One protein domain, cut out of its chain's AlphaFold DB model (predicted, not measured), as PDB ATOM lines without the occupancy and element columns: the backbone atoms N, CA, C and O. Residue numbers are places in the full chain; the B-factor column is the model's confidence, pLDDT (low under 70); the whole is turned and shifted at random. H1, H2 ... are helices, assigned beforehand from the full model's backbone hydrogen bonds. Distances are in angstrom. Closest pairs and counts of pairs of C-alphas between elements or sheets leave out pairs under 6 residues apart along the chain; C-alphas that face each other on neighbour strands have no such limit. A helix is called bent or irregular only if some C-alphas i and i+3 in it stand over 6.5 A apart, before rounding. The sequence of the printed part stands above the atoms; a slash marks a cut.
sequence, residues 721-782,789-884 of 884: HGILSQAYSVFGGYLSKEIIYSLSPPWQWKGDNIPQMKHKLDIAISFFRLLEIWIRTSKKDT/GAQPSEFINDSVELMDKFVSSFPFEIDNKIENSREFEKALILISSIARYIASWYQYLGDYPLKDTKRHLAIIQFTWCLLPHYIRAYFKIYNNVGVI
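Overview. This is residues 721 to 782 and 789 to 884 of the 884 residues of the protein "RNA polymerase II associated protein" of Rhizophagus irregularis (strain DAOM 181602 / DAOM 197198 / MUCL 43194) (UniProt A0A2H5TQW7). Helices H3 and H5 lie side by side; H4 packs on H5 between H2 and arm H6a of bent H6. The bundle H4, H5, H6a is up and down, each running against the one before. The printed part, 158 residues with six named helices, is all helix and compact: radius of gyration of the C-alphas 16.8 A, spans 52 by 33 by 28 A.

Arrangement. Begin at H1, residues 721 to 733, irregular, with C-alphas 722 and 725 7.1 A apart. H2, residues 735 to 742, touches H4, residues 793 to 807. H3, residues 754 to 781, touches H5, residues 821 to 845, closest at C-alphas 772 and 837, 4.4 A. H6, residues 853 to 880, assigned as one helix by its hydrogen bonds, is bent: C-alphas 865 and 868 are 7.0 A apart. Every O i to N i+4 pair is within hydrogen-bond range in H4, H5 and both arms.

Along the chain. Find C-alpha 721 at (587.489, 378.134, 393.759) and C-alpha 880 at (574.626, 343.639, 419.174).

Size, cuts and confidence. Residues 783 to 788 are cut out, C-alphas 782 and 789 being 15.5 A apart; 72 residues have pLDDT under 70.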
ATOM      1  N   HIS A 721     588.323 378.770 394.795       64.44
ATOM      2  CA  HIS A 721     587.489 378.134 393.759       64.44
ATOM      3  C   HIS A 721     588.190 378.050 392.380       64.44
ATOM      4  O   HIS A 721     588.100 377.031 391.697       64.44
ATOM      5  N   GLY A 722     588.952 379.084 392.000       59.16
ATOM      6  CA  GLY A 722     589.670 379.160 390.722       59.16
ATOM      7  C   GLY A 722     590.794 378.133 390.529       59.16
ATOM      8  O   GLY A 722     591.201 377.913 389.391       59.16
ATOM      9  N   ILE A 723     591.272 377.457 391.587       60.06
ATOM     10  CA  ILE A 723     592.276 376.391 391.417       60.06
ATOM     11  C   ILE A 723     591.664 375.178 390.697       60.06
ATOM     12  O   ILE A 723     592.412 374.460 390.050       60.06
ATOM     13  N   LEU A 724     590.340 374.954 390.724       49.06
ATOM     14  CA  LEU A 724     589.670 373.735 390.228       49.06
ATOM     15  C   LEU A 724     590.266 373.157 388.921       49.06
ATOM     16  O   LEU A 724     590.673 371.995 388.895       49.06
ATOM     17  N   SER A 725     590.404 373.975 387.870       50.72
ATOM     18  CA  SER A 725     590.958 373.557 386.568       50.72
ATOM     19  C   SER A 725     592.431 373.123 386.617       50.72
ATOM     20  O   SER A 725     592.851 372.290 385.818       50.72
ATOM     21  N   GLN A 726     593.224 373.696 387.523       57.31
ATOM     22  CA  GLN A 726     594.650 373.405 387.719       57.31
ATOM     23  C   GLN A 726     594.841 372.242 388.716       57.31
ATOM     24  O   GLN A 726     595.653 371.345 388.490       57.31
ATOM     25  N   ALA A 727     594.018 372.198 389.771       53.66
ATOM     26  CA  ALA A 727     593.932 371.118 390.754       53.66
ATOM     27  C   ALA A 727     593.650 369.759 390.103       53.66
ATOM     28  O   ALA A 727     594.308 368.778 390.450       53.66
ATOM     29  N   TYR A 728     592.708 369.688 389.155       55.31
ATOM     30  CA  TYR A 728     592.400 368.432 388.464       55.31
ATOM     31  C   TYR A 728     593.602 367.868 387.693       55.31
ATOM     32  O   TYR A 728     593.770 366.652 387.660       55.31
ATOM     33  N   SER A 729     594.476 368.716 387.139       58.34
ATOM     34  CA  SER A 729     595.686 368.258 386.443       58.34
ATOM     35  C   SER A 729     596.783 367.786 387.409       58.34
ATOM     36  O   SER A 729     597.388 366.739 387.182       58.34
ATOM     37  N   VAL A 730     597.024 368.524 388.501       55.97
ATOM     38  CA  VAL A 730     598.155 368.261 389.414       55.97
ATOM     39  C   VAL A 730     597.780 367.290 390.539       55.97
ATOM     40  O   VAL A 730     598.390 366.231 390.679       55.97
ATOM     41  N   PHE A 731     596.749 367.602 391.330       60.94
ATOM     42  CA  PHE A 731     596.297 366.734 392.425       60.94
ATOM     43  C   PHE A 731     595.576 365.494 391.875       60.94
ATOM     44  O   PHE A 731     595.804 364.374 392.334       60.94
ATOM     45  N   GLY A 732     594.766 365.677 390.826       57.91
ATOM     46  CA  GLY A 732     594.049 364.602 390.135       57.91
ATOM     47  C   GLY A 732     594.928 363.641 389.320       57.91
ATOM     48  O   GLY A 732     594.385 362.732 388.698       57.91
ATOM     49  N   GLY A 733     596.261 363.780 389.331       65.44
ATOM     50  CA  GLY A 733     597.185 362.882 388.625       65.44
ATOM     51  C   GLY A 733     597.635 361.644 389.419       65.44
ATOM     52  O   GLY A 733     597.769 360.562 388.838       65.44
ATOM     53  N   TYR A 734     597.872 361.790 390.731       72.25
ATOM     54  CA  TYR A 734     598.309 360.695 391.618       72.25
ATOM     55  C   TYR A 734     597.266 360.366 392.696       72.25
ATOM     56  O   TYR A 734     597.009 359.190 392.950       72.25
ATOM     57  N   LEU A 735     596.627 361.383 393.291       74.19
ATOM     58  CA  LEU A 735     595.672 361.199 394.387       74.19
ATOM     59  C   LEU A 735     594.395 360.492 393.898       74.19
ATOM     60  O   LEU A 735     593.802 359.702 394.623       74.19
ATOM     61  N   SER A 736     594.034 360.695 392.627       72.62
ATOM     62  CA  SER A 736     593.028 359.902 391.911       72.62
ATOM     63  C   SER A 736     593.404 358.419 391.841       72.62
ATOM     64  O   SER A 736     592.604 357.575 392.216       72.62
ATOM     65  N   LYS A 737     594.628 358.075 391.428       73.25
ATOM     66  CA  LYS A 737     595.089 356.682 391.288       73.25
ATOM     67  C   LYS A 737     595.178 355.974 392.643       73.25
ATOM     68  O   LYS A 737     594.775 354.817 392.765       73.25
ATOM     69  N   GLU A 738     595.632 356.698 393.664       72.75
ATOM     70  CA  GLU A 738     595.601 356.292 395.072       72.75
ATOM     71  C   GLU A 738     594.169 355.969 395.546       72.75
ATOM     72  O   GLU A 738     593.924 354.881 396.070       72.75
ATOM     73  N   ILE A 739     593.209 356.877 395.333       75.56
ATOM     74  CA  ILE A 739     591.839 356.769 395.869       75.56
ATOM     75  C   ILE A 739     590.926 355.856 395.038       75.56
ATOM     76  O   ILE A 739     590.137 355.113 395.605       75.56
ATOM     77  N   ILE A 740     590.982 355.926 393.712       72.81
ATOM     78  CA  ILE A 740     590.018 355.278 392.809       72.81
ATOM     79  C   ILE A 740     590.467 353.849 392.502       72.81
ATOM     80  O   ILE A 740     589.721 352.889 392.712       72.81
ATOM     81  N   TYR A 741     591.713 353.687 392.054       77.25
ATOM     82  CA  TYR A 741     592.209 352.381 391.630       77.25
ATOM     83  C   TYR A 741     592.756 351.563 392.811       77.25
ATOM     84  O   TYR A 741     592.430 350.377 392.913       77.25
ATOM     85  N   SER A 742     593.512 352.170 393.742       81.62
ATOM     86  CA  SER A 742     594.134 351.419 394.853       81.62
ATOM     87  C   SER A 742     593.208 351.123 396.045       81.62
ATOM     88  O   SER A 742     593.386 350.095 396.698       81.62
ATOM     89  N   LEU A 743     592.197 351.957 396.326       86.62
ATOM     90  CA  LEU A 743     591.289 351.725 397.455       86.62
ATOM     91  C   LEU A 743     590.320 350.565 397.175       86.62
ATOM     92  O   LEU A 743     589.595 350.556 396.176       86.62
ATOM     93  N   SER A 744     590.257 349.606 398.095       86.56
ATOM     94  CA  SER A 744     589.224 348.565 398.144       86.56
ATOM     95  C   SER A 744     588.244 348.806 399.306       86.56
ATOM     96  O   SER A 744     588.578 349.537 400.244       86.56
ATOM     97  N   PRO A 745     587.033 348.221 399.282       86.38
ATOM     98  CA  PRO A 745     586.079 348.333 400.385       86.38
ATOM     99  C   PRO A 745     586.552 347.613 401.667       86.38
ATOM    100  O   PRO A 745     587.164 346.548 401.558       86.38
ATOM    101  N   PRO A 746     586.232 348.112 402.882       86.12
ATOM    102  CA  PRO A 746     586.763 347.578 404.145       86.12
ATOM    103  C   PRO A 746     586.580 346.081 404.393       86.12
ATOM    104  O   PRO A 746     587.452 345.426 404.956       86.12
ATOM    105  N   TRP A 747     585.460 345.516 403.948       83.25
ATOM    106  CA  TRP A 747     585.147 344.090 404.079       83.25
ATOM    107  C   TRP A 747     585.951 343.183 403.128       83.25
ATOM    108  O   TRP A 747     585.852 341.962 403.219       83.25
ATOM    109  N   GLN A 748     586.755 343.759 402.228       84.62
ATOM    110  CA  GLN A 748     587.688 343.035 401.360       84.62
ATOM    111  C   GLN A 748     589.147 343.103 401.847       84.62
ATOM    112  O   GLN A 748     590.004 342.429 401.274       84.62
ATOM    113  N   TRP A 749     589.457 343.895 402.882       86.31
ATOM    114  CA  TRP A 749     590.832 344.079 403.361       86.31
ATOM    115  C   TRP A 749     591.373 342.821 404.052       86.31
ATOM    116  O   TRP A 749     590.716 342.233 404.909       86.31
ATOM    117  N   LYS A 750     592.590 342.414 403.671       77.06
ATOM    118  CA  LYS A 750     593.320 341.252 404.204       77.06
ATOM    119  C   LYS A 750     594.825 341.535 404.169       77.06
ATOM    120  O   LYS A 750     595.292 342.191 403.240       77.06
ATOM    121  N   GLY A 751     595.565 340.990 405.134       79.25
ATOM    122  CA  GLY A 751     597.011 341.196 405.261       79.25
ATOM    123  C   GLY A 751     597.393 342.585 405.784       79.25
ATOM    124  O   GLY A 751     596.541 343.383 406.173       79.25
ATOM    125  N   ASP A 752     598.692 342.867 405.788       71.75
ATOM    126  CA  ASP A 752     599.291 343.911 406.633       71.75
ATOM    127  C   ASP A 752     599.010 345.352 406.162       71.75
ATOM    128  O   ASP A 752     599.169 346.302 406.920       71.75
ATOM    129  N   ASN A 753     598.492 345.534 404.942       78.00
ATOM    130  CA  ASN A 753     598.188 346.847 404.353       78.00
ATOM    131  C   ASN A 753     596.947 347.551 404.956       78.00
ATOM    132  O   ASN A 753     596.553 348.625 404.493       78.00
ATOM    133  N   ILE A 754     596.307 346.975 405.980       82.50
ATOM    134  CA  ILE A 754     595.110 347.533 406.635       82.50
ATOM    135  C   ILE A 754     595.307 348.979 407.152       82.50
ATOM    136  O   ILE A 754     594.416 349.794 406.897       82.50
ATOM    137  N   PRO A 755     596.419 349.371 407.816       82.94
ATOM    138  CA  PRO A 755     596.620 350.750 408.275       82.94
ATOM    139  C   PRO A 755     596.659 351.756 407.118       82.94
ATOM    140  O   PRO A 755     595.984 352.787 407.170       82.94
ATOM    141  N   GLN A 756     597.355 351.416 406.027       83.38
ATOM    142  CA  GLN A 756     597.387 352.230 404.810       83.38
ATOM    143  C   GLN A 756     595.981 352.399 404.225       83.38
ATOM    144  O   GLN A 756     595.572 353.514 403.911       83.38
ATOM    145  N   MET A 757     595.199 351.319 404.125       86.06
ATOM    146  CA  MET A 757     593.834 351.384 403.592       86.06
ATOM    147  C   MET A 757     592.887 352.205 404.482       86.06
ATOM    148  O   MET A 757     592.073 352.972 403.958       86.06
ATOM    149  N   LYS A 758     593.037 352.142 405.816       87.69
ATOM    150  CA  LYS A 758     592.322 353.029 406.755       87.69
ATOM    151  C   LYS A 758     592.643 354.504 406.483       87.69
ATOM    152  O   LYS A 758     591.719 355.315 406.438       87.69
ATOM    153  N   HIS A 759     593.913 354.837 406.245       87.38
ATOM    154  CA  HIS A 759     594.342 356.190 405.880       87.38
ATOM    155  C   HIS A 759     593.818 356.640 404.506       87.38
ATOM    156  O   HIS A 759     593.254 357.732 404.399       87.38
ATOM    157  N   LYS A 760     593.913 355.796 403.470       87.88
ATOM    158  CA  LYS A 760     593.394 356.100 402.124       87.88
ATOM    159  C   LYS A 760     591.880 356.330 402.119       87.88
ATOM    160  O   LYS A 760     591.418 357.245 401.446       87.88
ATOM    161  N   LEU A 761     591.112 355.579 402.913       89.19
ATOM    162  CA  LEU A 761     589.667 355.788 403.085       89.19
ATOM    163  C   LEU A 761     589.344 357.149 403.735       89.19
ATOM    164  O   LEU A 761     588.458 357.869 403.275       89.19
ATOM    165  N   ASP A 762     590.082 357.529 404.780       88.06
ATOM    166  CA  ASP A 762     589.932 358.819 405.468       88.06
ATOM    167  C   ASP A 762     590.295 360.025 404.571       88.06
ATOM    168  O   ASP A 762     589.651 361.083 404.622       88.06
ATOM    169  N   ILE A 763     591.283 359.845 403.693       89.00
ATOM    170  CA  ILE A 763     591.673 360.811 402.657       89.00
ATOM    171  C   ILE A 763     590.637 360.865 401.528       89.00
ATOM    172  O   ILE A 763     590.255 361.962 401.130       89.00
ATOM    173  N   ALA A 764     590.107 359.727 401.068       89.00
ATOM    174  CA  ALA A 764     589.075 359.665 400.031       89.00
ATOM    175  C   ALA A 764     587.813 360.453 400.415       89.00
ATOM    176  O   ALA A 764     587.332 361.277 399.634       89.00
ATOM    177  N   ILE A 765     587.330 360.274 401.652       89.00
ATOM    178  CA  ILE A 765     586.225 361.064 402.226       89.00
ATOM    179  C   ILE A 765     586.546 362.564 402.172       89.00
ATOM    180  O   ILE A 765     585.693 363.379 401.821       89.00
ATOM    181  N   SER A 766     587.783 362.925 402.514       88.12
ATOM    182  CA  SER A 766     588.222 364.318 402.594       88.12
ATOM    183  C   SER A 766     588.412 364.958 401.210       88.12
ATOM    184  O   SER A 766     588.150 366.149 401.041       88.12
ATOM    185  N   PHE A 767     588.811 364.174 400.209       87.19
ATOM    186  CA  PHE A 767     589.029 364.617 398.834       87.19
ATOM    187  C   PHE A 767     587.713 364.817 398.071       87.19
ATOM    188  O   PHE A 767     587.455 365.922 397.600       87.19
ATOM    189  N   PHE A 768     586.826 363.814 398.025       86.25
ATOM    190  CA  PHE A 768     585.533 363.951 397.332       86.25
ATOM    191  C   PHE A 768     584.683 365.098 397.888       86.25
ATOM    192  O   PHE A 768     583.993 365.788 397.137       86.25
ATOM    193  N   ARG A 769     584.783 365.350 399.197       86.94
ATOM    194  CA  ARG A 769     584.098 366.459 399.860       86.94
ATOM    195  C   ARG A 769     584.724 367.830 399.581       86.94
ATOM    196  O   ARG A 769     583.999 368.816 399.528       86.94
ATOM    197  N   LEU A 770     586.035 367.916 399.351       86.19
ATOM    198  CA  LEU A 770     586.656 369.150 398.852       86.19
ATOM    199  C   LEU A 770     586.113 369.504 397.458       86.19
ATOM    200  O   LEU A 770     585.683 370.635 397.234       86.19
ATOM    201  N   LEU A 771     586.052 368.515 396.561       82.38
ATOM    202  CA  LEU A 771     585.514 368.695 395.211       82.38
ATOM    203  C   LEU A 771     584.026 369.105 395.226       82.38
ATOM    204  O   LEU A 771     583.639 370.042 394.530       82.38
ATOM    205  N   GLU A 772     583.202 368.450 396.052       83.94
ATOM    206  CA  GLU A 772     581.795 368.811 396.302       83.94
ATOM    207  C   GLU A 772     581.639 370.285 396.716       83.94
ATOM    208  O   GLU A 772     580.809 371.003 396.156       83.94
ATOM    209  N   ILE A 773     582.436 370.750 397.687       83.00
ATOM    210  CA  ILE A 773     582.343 372.122 398.200       83.00
ATOM    211  C   ILE A 773     582.740 373.131 397.116       83.00
ATOM    212  O   ILE A 773     582.007 374.101 396.933       83.00
ATOM    213  N   TRP A 774     583.823 372.891 396.364       79.94
ATOM    214  CA  TRP A 774     584.239 373.765 395.257       79.94
ATOM    215  C   TRP A 774     583.166 373.905 394.167       79.94
ATOM    216  O   TRP A 774     582.912 375.018 393.712       79.94
ATOM    217  N   ILE A 775     582.494 372.818 393.770       77.44
ATOM    218  CA  ILE A 775     581.415 372.869 392.761       77.44
ATOM    219  C   ILE A 775     580.167 373.578 393.314       77.44
ATOM    220  O   ILE A 775     579.442 374.257 392.587       77.44
ATOM    221  N   ARG A 776     579.910 373.455 394.622       76.62
ATOM    222  CA  ARG A 776     578.812 374.168 395.285       76.62
ATOM    223  C   ARG A 776     579.086 375.669 395.432       76.62
ATOM    224  O   ARG A 776     578.126 376.441 395.459       76.62
ATOM    225  N   THR A 777     580.346 376.096 395.553       73.25
ATOM    226  CA  THR A 777     580.706 377.517 395.707       73.25
ATOM    227  C   THR A 777     581.000 378.223 394.384       73.25
ATOM    228  O   THR A 777     580.632 379.388 394.262       73.25
ATOM    229  N   SER A 778     581.503 377.532 393.352       67.19
ATOM    230  CA  SER A 778     581.668 378.104 392.001       67.19
ATOM    231  C   SER A 778     580.364 378.662 391.412       67.19
ATOM    232  O   SER A 778     580.388 379.627 390.657       67.19
ATOM    233  N   LYS A 779     579.210 378.124 391.830       55.75
ATOM    234  CA  LYS A 779     577.864 378.601 391.470       55.75
ATOM    235  C   LYS A 779     577.492 380.030 391.911       55.75
ATOM    236  O   LYS A 779     576.367 380.439 391.626       55.75
ATOM    237  N   LYS A 780     578.339 380.761 392.646       51.09
ATOM    238  CA  LYS A 780     577.965 382.063 393.233       51.09
ATOM    239  C   LYS A 780     578.581 383.301 392.586       51.09
ATOM    240  O   LYS A 780     577.865 384.286 392.443       51.09
ATOM    241  N   ASP A 781     579.862 383.266 392.226       42.53
ATOM    242  CA  ASP A 781     580.641 384.508 392.068       42.53
ATOM    243  C   ASP A 781     581.003 384.877 390.616       42.53
ATOM    244  O   ASP A 781     581.535 385.960 390.377       42.53
ATOM    245  N   THR A 782     580.691 384.033 389.625       42.56
ATOM    246  CA  THR A 782     581.024 384.290 388.209       42.56
ATOM    247  C   THR A 782     579.816 384.173 387.283       42.56
ATOM    248  O   THR A 782     579.516 383.098 386.772       42.56
ATOM    249  N   GLY A 789     588.771 374.278 381.910       43.00
ATOM    250  CA  GLY A 789     589.046 373.327 380.818       43.00
ATOM    251  C   GLY A 789     589.401 371.874 381.169       43.00
ATOM    252  O   GLY A 789     590.009 371.185 380.352       43.00
ATOM    253  N   ALA A 790     589.037 371.383 382.352       44.25
ATOM    254  CA  ALA A 790     589.010 369.957 382.649       44.25
ATOM    255  C   ALA A 790     587.756 369.320 382.022       44.25
ATOM    256  O   ALA A 790     586.643 369.706 382.361       44.25
ATOM    257  N   GLN A 791     587.922 368.317 381.150       53.38
ATOM    258  CA  GLN A 791     586.828 367.453 380.676       53.38
ATOM    259  C   GLN A 791     586.321 366.597 381.860       53.38
ATOM    260  O   GLN A 791     587.011 365.650 382.241       53.38
ATOM    261  N   PRO A 792     585.153 366.872 382.482       60.06
ATOM    262  CA  PRO A 792     584.829 366.252 383.773       60.06
ATOM    263  C   PRO A 792     584.374 364.795 383.652       60.06
ATOM    264  O   PRO A 792     584.340 364.073 384.646       60.06
ATOM    265  N   SER A 793     583.988 364.361 382.449       63.34
ATOM    266  CA  SER A 793     583.317 363.078 382.223       63.34
ATOM    267  C   SER A 793     584.151 361.869 382.625       63.34
ATOM    268  O   SER A 793     583.596 360.942 383.195       63.34
ATOM    269  N   GLU A 794     585.461 361.863 382.368       69.94
ATOM    270  CA  GLU A 794     586.309 360.700 382.675       69.94
ATOM    271  C   GLU A 794     586.397 360.481 384.190       69.94
ATOM    272  O   GLU A 794     585.988 359.433 384.683       69.94
ATOM    273  N   PHE A 795     586.756 361.521 384.946       75.69
ATOM    274  CA  PHE A 795     586.827 361.443 386.405       75.69
ATOM    275  C   PHE A 795     585.450 361.213 387.066       75.69
ATOM    276  O   PHE A 795     585.366 360.567 388.112       75.69
ATOM    277  N   ILE A 796     584.346 361.699 386.479       76.44
ATOM    278  CA  ILE A 796     582.990 361.366 386.955       76.44
ATOM    279  C   ILE A 796     582.679 359.882 386.711       76.44
ATOM    280  O   ILE A 796     582.152 359.232 387.615       76.44
ATOM    281  N   ASN A 797     583.048 359.326 385.553       77.88
ATOM    282  CA  ASN A 797     582.892 357.900 385.259       77.88
ATOM    283  C   ASN A 797     583.724 357.041 386.232       77.88
ATOM    284  O   ASN A 797     583.179 356.117 386.835       77.88
ATOM    285  N   ASP A 798     584.996 357.392 386.457       80.12
ATOM    286  CA  ASP A 798     585.877 356.765 387.457       80.12
ATOM    287  C   ASP A 798     585.264 356.808 388.872       80.12
ATOM    288  O   ASP A 798     585.273 355.822 389.613       80.12
ATOM    289  N   SER A 799     584.688 357.953 389.256       83.56
ATOM    290  CA  SER A 799     584.020 358.138 390.553       83.56
ATOM    291  C   SER A 799     582.781 357.248 390.697       83.56
ATOM    292  O   SER A 799     582.503 356.729 391.780       83.56
ATOM    293  N   VAL A 800     582.031 357.060 389.608       82.50
ATOM    294  CA  VAL A 800     580.865 356.171 389.557       82.50
ATOM    295  C   VAL A 800     581.289 354.701 389.611       82.50
ATOM    296  O   VAL A 800     580.635 353.927 390.307       82.50
ATOM    297  N   GLU A 801     582.390 354.316 388.963       83.44
ATOM    298  CA  GLU A 801     582.939 352.955 389.048       83.44
ATOM    299  C   GLU A 801     583.469 352.636 390.455       83.44
ATOM    300  O   GLU A 801     583.180 351.566 390.992       83.44
ATOM    301  N   LEU A 802     584.145 353.585 391.117       86.00
ATOM    302  CA  LEU A 802     584.516 353.455 392.531       86.00
ATOM    303  C   LEU A 802     583.278 353.270 393.426       86.00
ATOM    304  O   LEU A 802     583.295 352.439 394.336       86.00
ATOM    305  N   MET A 803     582.200 354.019 393.171       85.62
ATOM    306  CA  MET A 803     580.951 353.884 393.921       85.62
ATOM    307  C   MET A 803     580.282 352.522 393.682       85.62
ATOM    308  O   MET A 803     579.855 351.892 394.645       85.62
ATOM    309  N   ASP A 804     580.244 352.032 392.441       84.38
ATOM    310  CA  ASP A 804     579.715 350.705 392.095       84.38
ATOM    311  C   ASP A 804     580.542 349.577 392.742       84.38
ATOM    312  O   ASP A 804     579.995 348.720 393.433       84.38
ATOM    313  N   LYS A 805     581.880 349.645 392.671       86.06
ATOM    314  CA  LYS A 805     582.816 348.740 393.373       86.06
ATOM    315  C   LYS A 805     582.531 348.657 394.879       86.06
ATOM    316  O   LYS A 805     582.591 347.571 395.460       86.06
ATOM    317  N   PHE A 806     582.207 349.784 395.515       86.75
ATOM    318  CA  PHE A 806     581.827 349.855 396.932       86.75
ATOM    319  C   PHE A 806     580.392 349.395 397.224       86.75
ATOM    320  O   PHE A 806     580.106 349.044 398.366       86.75
ATOM    321  N   VAL A 807     579.496 349.391 396.235       82.19
ATOM    322  CA  VAL A 807     578.068 349.112 396.437       82.19
ATOM    323  C   VAL A 807     577.695 347.685 396.050       82.19
ATOM    324  O   VAL A 807     577.072 346.972 396.835       82.19
ATOM    325  N   SER A 808     578.132 347.234 394.878       82.69
ATOM    326  CA  SER A 808     577.865 345.896 394.342       82.69
ATOM    327  C   SER A 808     578.655 344.785 395.048       82.69
ATOM    328  O   SER A 808     578.380 343.607 394.836       82.69
ATOM    329  N   SER A 809     579.614 345.134 395.915       83.06
ATOM    330  CA  SER A 809     580.375 344.176 396.728       83.06
ATOM    331  C   SER A 809     579.953 344.102 398.202       83.06
ATOM    332  O   SER A 809     580.587 343.367 398.961       83.06
ATOM    333  N   PHE A 810     578.944 344.867 398.637       78.44
ATOM    334  CA  PHE A 810     578.597 344.999 400.056       78.44
ATOM    335  C   PHE A 810     578.017 343.706 400.671       78.44
ATOM    336  O   PHE A 810     577.121 343.094 400.082       78.44
ATOM    337  N   PRO A 811     578.463 343.289 401.876       73.06
ATOM    338  CA  PRO A 811     577.906 342.132 402.570       73.06
ATOM    339  C   PRO A 811     576.488 342.406 403.095       73.06
ATOM    340  O   PRO A 811     576.292 343.091 404.099       73.06
ATOM    341  N   PHE A 812     575.487 341.810 402.443       64.75
ATOM    342  CA  PHE A 812     574.094 341.806 402.910       64.75
ATOM    343  C   PHE A 812     573.902 341.026 404.221       64.75
ATOM    344  O   PHE A 812     573.029 341.364 405.025       64.75
ATOM    345  N   GLU A 813     574.737 340.011 404.451       60.62
ATOM    346  CA  GLU A 813     574.838 339.296 405.719       60.62
ATOM    347  C   GLU A 813     576.126 339.715 406.428       60.62
ATOM    348  O   GLU A 813     577.237 339.491 405.949       60.62
ATOM    349  N   ILE A 814     575.950 340.385 407.564       58.78
ATOM    350  CA  ILE A 814     577.018 340.934 408.395       58.78
ATOM    351  C   ILE A 814     577.176 340.004 409.597       58.78
ATOM    352  O   ILE A 814     576.318 339.974 410.479       58.78
ATOM    353  N   ASP A 815     578.245 339.210 409.583       51.72
ATOM    354  CA  ASP A 815     578.523 338.196 410.602       51.72
ATOM    355  C   ASP A 815     578.983 338.837 411.931       51.72
ATOM    356  O   ASP A 815     579.636 339.882 411.947       51.72
ATOM    357  N   ASN A 816     578.662 338.213 413.066       48.75
ATOM    358  CA  ASN A 816     578.731 338.817 414.411       48.75
ATOM    359  C   ASN A 816     580.162 339.012 414.980       48.75
ATOM    360  O   ASN A 816     580.334 339.156 416.187       48.75
ATOM    361  N   LYS A 817     581.204 339.005 414.137       48.19
ATOM    362  CA  LYS A 817     582.632 339.054 414.522       48.19
ATOM    363  C   LYS A 817     583.384 340.280 413.977       48.19
ATOM    364  O   LYS A 817     584.581 340.213 413.714       48.19
ATOM    365  N   ILE A 818     582.689 341.388 413.731       51.50
ATOM    366  CA  ILE A 818     583.245 342.511 412.961       51.50
ATOM    367  C   ILE A 818     583.942 343.553 413.847       51.50
ATOM    368  O   ILE A 818     583.329 344.452 414.417       51.50
ATOM    369  N   GLU A 819     585.273 343.477 413.854       51.50
ATOM    370  CA  GLU A 819     586.186 344.490 414.411       51.50
ATOM    371  C   GLU A 819     586.150 345.819 413.618       51.50
ATOM    372  O   GLU A 819     586.513 346.875 414.130       51.50
ATOM    373  N   ASN A 820     585.659 345.788 412.373       59.09
ATOM    374  CA  ASN A 820     585.702 346.890 411.399       59.09
ATOM    375  C   ASN A 820     584.475 347.835 411.417       59.09
ATOM    376  O   ASN A 820     584.213 348.524 410.430       59.09
ATOM    377  N   SER A 821     583.684 347.878 412.498       68.50
ATOM    378  CA  SER A 821     582.448 348.694 412.582       68.50
ATOM    379  C   SER A 821     582.669 350.181 412.227       68.50
ATOM    380  O   SER A 821     581.889 350.789 411.489       68.50
ATOM    381  N   ARG A 822     583.801 350.750 412.666       77.50
ATOM    382  CA  ARG A 822     584.211 352.140 412.387       77.50
ATOM    383  C   ARG A 822     584.549 352.366 410.908       77.50
ATOM    384  O   ARG A 822     584.341 353.451 410.370       77.50
ATOM    385  N   GLU A 823     585.074 351.356 410.230       83.69
ATOM    386  CA  GLU A 823     585.415 351.396 408.811       83.69
ATOM    387  C   GLU A 823     584.166 351.263 407.925       83.69
ATOM    388  O   GLU A 823     584.097 351.914 406.882       83.69
ATOM    389  N   PHE A 824     583.143 350.517 408.364       80.88
ATOM    390  CA  PHE A 824     581.819 350.527 407.726       80.88
ATOM    391  C   PHE A 824     581.164 351.920 407.794       80.88
ATOM    392  O   PHE A 824     580.680 352.404 406.771       80.88
ATOM    393  N   GLU A 825     581.217 352.611 408.943       80.44
ATOM    394  CA  GLU A 825     580.769 354.014 409.075       80.44
ATOM    395  C   GLU A 825     581.471 354.921 408.044       80.44
ATOM    396  O   GLU A 825     580.818 355.642 407.285       80.44
ATOM    397  N   LYS A 826     582.805 354.825 407.943       85.88
ATOM    398  CA  LYS A 826     583.606 355.573 406.959       85.88
ATOM    399  C   LYS A 826     583.221 355.252 405.506       85.88
ATOM    400  O   LYS A 826     583.115 356.173 404.701       85.88
ATOM    401  N   ALA A 827     582.980 353.986 405.160       87.00
ATOM    402  CA  ALA A 827     582.579 353.597 403.804       87.00
ATOM    403  C   ALA A 827     581.229 354.215 403.390       87.00
ATOM    404  O   ALA A 827     581.099 354.715 402.273       87.00
ATOM    405  N   LEU A 828     580.250 354.272 404.301       83.81
ATOM    406  CA  LEU A 828     578.968 354.946 404.052       83.81
ATOM    407  C   LEU A 828     579.141 356.461 403.855       83.81
ATOM    408  O   LEU A 828     578.515 357.051 402.971       83.81
ATOM    409  N   ILE A 829     580.028 357.091 404.630       85.50
ATOM    410  CA  ILE A 829     580.368 358.512 404.471       85.50
ATOM    411  C   ILE A 829     581.078 358.769 403.128       85.50
ATOM    412  O   ILE A 829     580.810 359.793 402.489       85.50
ATOM    413  N   LEU A 830     581.927 357.847 402.656       88.88
ATOM    414  CA  LEU A 830     582.553 357.932 401.331       88.88
ATOM    415  C   LEU A 830     581.502 357.858 400.215       88.88
ATOM    416  O   LEU A 830     581.437 358.778 399.404       88.88
ATOM    417  N   ILE A 831     580.636 356.835 400.215       86.81
ATOM    418  CA  ILE A 831     579.552 356.675 399.224       86.81
ATOM    419  C   ILE A 831     578.650 357.920 399.207       86.81
ATOM    420  O   ILE A 831     578.356 358.464 398.144       86.81
ATOM    421  N   SER A 832     578.278 358.438 400.383       84.75
ATOM    422  CA  SER A 832     577.522 359.692 400.514       84.75
ATOM    423  C   SER A 832     578.241 360.890 399.882       84.75
ATOM    424  O   SER A 832     577.596 361.739 399.268       84.75
ATOM    425  N   SER A 833     579.564 360.980 400.035       86.50
ATOM    426  CA  SER A 833     580.362 362.104 399.525       86.50
ATOM    427  C   SER A 833     580.562 362.019 398.011       86.50
ATOM    428  O   SER A 833     580.421 363.033 397.336       86.50
ATOM    429  N   ILE A 834     580.771 360.817 397.462       87.19
ATOM    430  CA  ILE A 834     580.812 360.583 396.010       87.19
ATOM    431  C   ILE A 834     579.448 360.907 395.378       87.19
ATOM    432  O   ILE A 834     579.380 361.660 394.407       87.19
ATOM    433  N   ALA A 835     578.344 360.427 395.962       84.44
ATOM    434  CA  ALA A 835     577.000 360.714 395.462       84.44
ATOM    435  C   ALA A 835     576.669 362.221 395.481       84.44
ATOM    436  O   ALA A 835     576.098 362.736 394.518       84.44
ATOM    437  N   ARG A 836     577.062 362.954 396.537       82.94
ATOM    438  CA  ARG A 836     576.891 364.418 396.620       82.94
ATOM    439  C   ARG A 836     577.802 365.185 395.657       82.94
ATOM    440  O   ARG A 836     577.350 366.167 395.071       82.94
ATOM    441  N   TYR A 837     579.032 364.724 395.433       84.69
ATOM    442  CA  TYR A 837     579.932 365.254 394.405       84.69
ATOM    443  C   TYR A 837     579.321 365.132 392.996       84.69
ATOM    444  O   TYR A 837     579.178 366.136 392.298       84.69
ATOM    445  N   ILE A 838     578.858 363.935 392.612       81.19
ATOM    446  CA  ILE A 838     578.214 363.691 391.308       81.19
ATOM    447  C   ILE A 838     576.926 364.521 391.167       81.19
ATOM    448  O   ILE A 838     576.700 365.148 390.132       81.19
ATOM    449  N   ALA A 839     576.094 364.590 392.212       79.69
ATOM    450  CA  ALA A 839     574.881 365.409 392.201       79.69
ATOM    451  C   ALA A 839     575.184 366.913 392.063       79.69
ATOM    452  O   ALA A 839     574.441 367.628 391.390       79.69
ATOM    453  N   SER A 840     576.287 367.393 392.648       78.44
ATOM    454  CA  SER A 840     576.737 368.782 392.506       78.44
ATOM    455  C   SER A 840     577.183 369.085 391.073       78.44
ATOM    456  O   SER A 840     576.807 370.124 390.537       78.44
ATOM    457  N   TRP A 841     577.886 368.157 390.412       76.75
ATOM    458  CA  TRP A 841     578.206 368.267 388.981       76.75
ATOM    459  C   TRP A 841     576.958 368.326 388.096       76.75
ATOM    460  O   TRP A 841     576.877 369.197 387.232       76.75
ATOM    461  N   TYR A 842     575.958 367.470 388.334       74.75
ATOM    462  CA  TYR A 842     574.690 367.536 387.594       74.75
ATOM    463  C   TYR A 842     573.953 368.859 387.803       74.75
ATOM    464  O   TYR A 842     573.397 369.410 386.858       74.75
ATOM    465  N   GLN A 843     573.984 369.414 389.018       73.94
ATOM    466  CA  GLN A 843     573.437 370.748 389.258       73.94
ATOM    467  C   GLN A 843     574.256 371.854 388.580       73.94
ATOM    468  O   GLN A 843     573.672 372.873 388.220       73.94
ATOM    469  N   TYR A 844     575.577 371.705 388.453       71.88
ATOM    470  CA  TYR A 844     576.473 372.694 387.848       71.88
ATOM    471  C   TYR A 844     576.336 372.759 386.321       71.88
ATOM    472  O   TYR A 844     576.218 373.850 385.781       71.88
ATOM    473  N   LEU A 845     576.288 371.608 385.643       68.75
ATOM    474  CA  LEU A 845     576.233 371.527 384.176       68.75
ATOM    475  C   LEU A 845     574.865 371.906 383.582       68.75
ATOM    476  O   LEU A 845     574.786 372.232 382.399       68.75
ATOM    477  N   GLY A 846     573.794 371.884 384.383       67.75
ATOM    478  CA  GLY A 846     572.460 372.311 383.951       67.75
ATOM    479  C   GLY A 846     571.956 371.507 382.750       67.75
ATOM    480  O   GLY A 846     571.795 370.291 382.842       67.75
ATOM    481  N   ASP A 847     571.723 372.194 381.630       54.41
ATOM    482  CA  ASP A 847     571.212 371.597 380.393       54.41
ATOM    483  C   ASP A 847     572.290 370.905 379.530       54.41
ATOM    484  O   ASP A 847     571.945 370.276 378.531       54.41
ATOM    485  N   TYR A 848     573.580 370.968 379.896       59.44
ATOM    486  CA  TYR A 848     574.662 370.276 379.181       59.44
ATOM    487  C   TYR A 848     574.766 368.799 379.620       59.44
ATOM    488  O   TYR A 848     575.205 368.511 380.739       59.44
ATOM    489  N   PRO A 849     574.404 367.818 378.765       57.34
ATOM    490  CA  PRO A 849     574.369 366.422 379.172       57.34
ATOM    491  C   PRO A 849     575.766 365.790 379.129       57.34
ATOM    492  O   PRO A 849     576.382 365.667 378.069       57.34
ATOM    493  N   LEU A 850     576.230 365.280 380.272       62.69
ATOM    494  CA  LEU A 850     577.339 364.322 380.298       62.69
ATOM    495  C   LEU A 850     577.004 363.096 379.434       62.69
ATOM    496  O   LEU A 850     575.861 362.627 379.403       62.69
ATOM    497  N   LYS A 851     578.023 362.506 378.805       60.47
ATOM    498  CA  LYS A 851     577.909 361.136 378.290       60.47
ATOM    499  C   LYS A 851     577.531 360.206 379.458       60.47
ATOM    500  O   LYS A 851     577.911 360.446 380.600       60.47
ATOM    501  N   ASP A 852     576.714 359.197 379.169       66.38
ATOM    502  CA  ASP A 852     576.240 358.180 380.121       66.38
ATOM    503  C   ASP A 852     575.427 358.663 381.346       66.38
ATOM    504  O   ASP A 852     575.296 357.928 382.327       66.38
ATOM    505  N   THR A 853     574.739 359.817 381.265       65.25
ATOM    506  CA  THR A 853     573.797 360.292 382.314       65.25
ATOM    507  C   THR A 853     572.865 359.212 382.872       65.25
ATOM    508  O   THR A 853     572.657 359.134 384.084       65.25
ATOM    509  N   LYS A 854     572.326 358.342 382.007       66.31
ATOM    510  CA  LYS A 854     571.443 357.232 382.400       66.31
ATOM    511  C   LYS A 854     572.144 356.195 383.285       66.31
ATOM    512  O   LYS A 854     571.514 355.697 384.213       66.31
ATOM    513  N   ARG A 855     573.426 355.889 383.040       70.12
ATOM    514  CA  ARG A 855     574.224 354.958 383.861       70.12
ATOM    515  C   ARG A 855     574.451 355.545 385.251       70.12
ATOM    516  O   ARG A 855     574.257 354.854 386.246       70.12
ATOM    517  N   HIS A 856     574.793 356.831 385.323       71.44
ATOM    518  CA  HIS A 856     575.061 357.511 386.593       71.44
ATOM    519  C   HIS A 856     573.787 357.636 387.436       71.44
ATOM    520  O   HIS A 856     573.800 357.300 388.619       71.44
ATOM    521  N   LEU A 857     572.666 358.021 386.816       68.69
ATOM    522  CA  LEU A 857     571.355 358.050 387.470       68.69
ATOM    523  C   LEU A 857     570.908 356.661 387.943       68.69
ATOM    524  O   LEU A 857     570.415 356.555 389.061       68.69
ATOM    525  N   ALA A 858     571.118 355.605 387.150       68.06
ATOM    526  CA  ALA A 858     570.779 354.238 387.548       68.06
ATOM    527  C   ALA A 858     571.606 353.758 388.753       68.06
ATOM    528  O   ALA A 858     571.039 353.221 389.701       68.06
ATOM    529  N   ILE A 859     572.922 353.999 388.763       68.81
ATOM    530  CA  ILE A 859     573.792 353.611 389.886       68.81
ATOM    531  C   ILE A 859     573.457 354.442 391.135       68.81
ATOM    532  O   ILE A 859     573.348 353.876 392.217       68.81
ATOM    533  N   ILE A 860     573.185 355.748 391.007       69.31
ATOM    534  CA  ILE A 860     572.696 356.574 392.126       69.31
ATOM    535  C   ILE A 860     571.348 356.049 392.650       69.31
ATOM    536  O   ILE A 860     571.192 355.871 393.853       69.31
ATOM    537  N   GLN A 861     570.374 355.750 391.786       68.56
ATOM    538  CA  GLN A 861     569.098 355.169 392.220       68.56
ATOM    539  C   GLN A 861     569.301 353.822 392.930       68.56
ATOM    540  O   GLN A 861     568.679 353.580 393.961       68.56
ATOM    541  N   PHE A 862     570.225 352.988 392.449       68.75
ATOM    542  CA  PHE A 862     570.592 351.724 393.087       68.75
ATOM    543  C   PHE A 862     571.215 351.932 394.479       68.75
ATOM    544  O   PHE A 862     570.799 351.260 395.426       68.75
ATOM    545  N   THR A 863     572.121 352.907 394.663       66.44
ATOM    546  CA  THR A 863     572.665 353.219 396.001       66.44
ATOM    547  C   THR A 863     571.573 353.697 396.963       66.44
ATOM    548  O   THR A 863     571.533 353.242 398.105       66.44
ATOM    549  N   TRP A 864     570.633 354.532 396.503       67.00
ATOM    550  CA  TRP A 864     569.489 354.989 397.304       67.00
ATOM    551  C   TRP A 864     568.502 353.860 397.644       67.00
ATOM    552  O   TRP A 864     568.037 353.791 398.780       67.00
ATOM    553  N   CYS A 865     568.215 352.940 396.717       65.19
ATOM    554  CA  CYS A 865     567.379 351.757 396.972       65.19
ATOM    555  C   CYS A 865     568.018 350.782 397.975       65.19
ATOM    556  O   CYS A 865     567.317 350.138 398.761       65.19
ATOM    557  N   LEU A 866     569.347 350.679 397.976       64.62
ATOM    558  CA  LEU A 866     570.083 349.865 398.939       64.62
ATOM    559  C   LEU A 866     570.301 350.579 400.282       64.62
ATOM    560  O   LEU A 866     570.461 349.896 401.291       64.62
ATOM    561  N   LEU A 867     570.266 351.915 400.348       66.81
ATOM    562  CA  LEU A 867     570.548 352.699 401.564       66.81
ATOM    563  C   LEU A 867     569.767 352.241 402.821       66.81
ATOM    564  O   LEU A 867     570.391 352.125 403.878       66.81
ATOM    565  N   PRO A 868     568.466 351.873 402.759       65.25
ATOM    566  CA  PRO A 868     567.756 351.293 403.902       65.25
ATOM    567  C   PRO A 868     568.336 349.953 404.381       65.25
ATOM    568  O   PRO A 868     568.296 349.663 405.575       65.25
ATOM    569  N   HIS A 869     568.901 349.145 403.480       64.31
ATOM    570  CA  HIS A 869     569.558 347.878 403.809       64.31
ATOM    571  C   HIS A 869     570.917 348.120 404.480       64.31
ATOM    572  O   HIS A 869     571.169 347.529 405.528       64.31
ATOM    573  N   TYR A 870     571.728 349.054 403.964       65.69
ATOM    574  CA  TYR A 870     572.957 349.519 404.628       65.69
ATOM    575  C   TYR A 870     572.678 350.013 406.055       65.69
ATOM    576  O   TYR A 870     573.322 349.574 407.005       65.69
ATOM    577  N   ILE A 871     571.677 350.887 406.220       65.12
ATOM    578  CA  ILE A 871     571.280 351.442 407.523       65.12
ATOM    579  C   ILE A 871     570.794 350.330 408.465       65.12
ATOM    580  O   ILE A 871     571.208 350.274 409.622       65.12
ATOM    581  N   ARG A 872     569.964 349.397 407.982       64.19
ATOM    582  CA  ARG A 872     569.470 348.265 408.784       64.19
ATOM    583  C   ARG A 872     570.587 347.300 409.191       64.19
ATOM    584  O   ARG A 872     570.522 346.731 410.277       64.19
ATOM    585  N   ALA A 873     571.607 347.126 408.352       61.09
ATOM    586  CA  ALA A 873     572.788 346.330 408.665       61.09
ATOM    587  C   ALA A 873     573.698 347.042 409.689       61.09
ATOM    588  O   ALA A 873     574.134 346.416 410.652       61.09
ATOM    589  N   TYR A 874     573.880 348.361 409.570       62.72
ATOM    590  CA  TYR A 874     574.583 349.185 410.562       62.72
ATOM    591  C   TYR A 874     573.907 349.145 411.946       62.72
ATOM    592  O   TYR A 874     574.577 348.919 412.954       62.72
ATOM    593  N   PHE A 875     572.575 349.263 412.010       63.12
ATOM    594  CA  PHE A 875     571.833 349.113 413.268       63.12
ATOM    595  C   PHE A 875     571.911 347.693 413.853       63.12
ATOM    596  O   PHE A 875     571.928 347.557 415.072       63.12
ATOM    597  N   LYS A 876     572.023 346.635 413.033       60.47
ATOM    598  CA  LYS A 876     572.311 345.278 413.544       60.47
ATOM    599  C   LYS A 876     573.687 345.194 414.218       60.47
ATOM    600  O   LYS A 876     573.788 344.548 415.255       60.47
ATOM    601  N   ILE A 877     574.717 345.844 413.663       59.19
ATOM    602  CA  ILE A 877     576.055 345.893 414.281       59.19
ATOM    603  C   ILE A 877     575.971 346.575 415.650       59.19
ATOM    604  O   ILE A 877     576.394 345.997 416.647       59.19
ATOM    605  N   TYR A 878     575.402 347.783 415.711       55.53
ATOM    606  CA  TYR A 878     575.355 348.551 416.959       55.53
ATOM    607  C   TYR A 878     574.443 347.925 418.021       55.53
ATOM    608  O   TYR A 878     574.842 347.864 419.176       55.53
ATOM    609  N   ASN A 879     573.277 347.377 417.661       53.91
ATOM    610  CA  ASN A 879     572.384 346.754 418.649       53.91
ATOM    611  C   ASN A 879     572.959 345.464 419.272       53.91
ATOM    612  O   ASN A 879     572.530 345.082 420.357       53.91
ATOM    613  N   ASN A 880     573.924 344.803 418.617       46.38
ATOM    614  CA  ASN A 880     574.626 343.639 419.174       46.38
ATOM    615  C   ASN A 880     575.857 344.024 420.022       46.38
ATOM    616  O   ASN A 880     576.355 343.195 420.783       46.38
ATOM    617  N   VAL A 881     576.333 345.272 419.940       42.34
ATOM    618  CA  VAL A 881     577.360 345.837 420.829       42.34
ATOM    619  C   VAL A 881     576.635 346.658 421.895       42.34
ATOM    620  O   VAL A 881     576.419 347.851 421.711       42.34
ATOM    621  N   GLY A 882     576.208 345.995 422.975       35.16
ATOM    622  CA  GLY A 882     575.219 346.492 423.947       35.16
ATOM    623  C   GLY A 882     575.509 347.864 424.570       35.16
ATOM    624  O   GLY A 882     576.053 347.944 425.669       35.16
ATOM    625  N   VAL A 883     575.109 348.928 423.868       38.81
ATOM    626  CA  VAL A 883     575.203 350.340 424.270       38.81
ATOM    627  C   VAL A 883     573.924 351.079 423.834       38.81
ATOM    628  O   VAL A 883     573.959 352.000 423.016       38.81
ATOM    629  N   ILE A 884     572.786 350.635 424.380       30.81
ATOM    630  CA  ILE A 884     571.540 351.402 424.572       30.81
ATOM    631  C   ILE A 884     571.013 351.032 425.960       30.81
ATOM    632  O   ILE A 884     570.929 349.810 426.215       30.81
TER     633      ILE A 884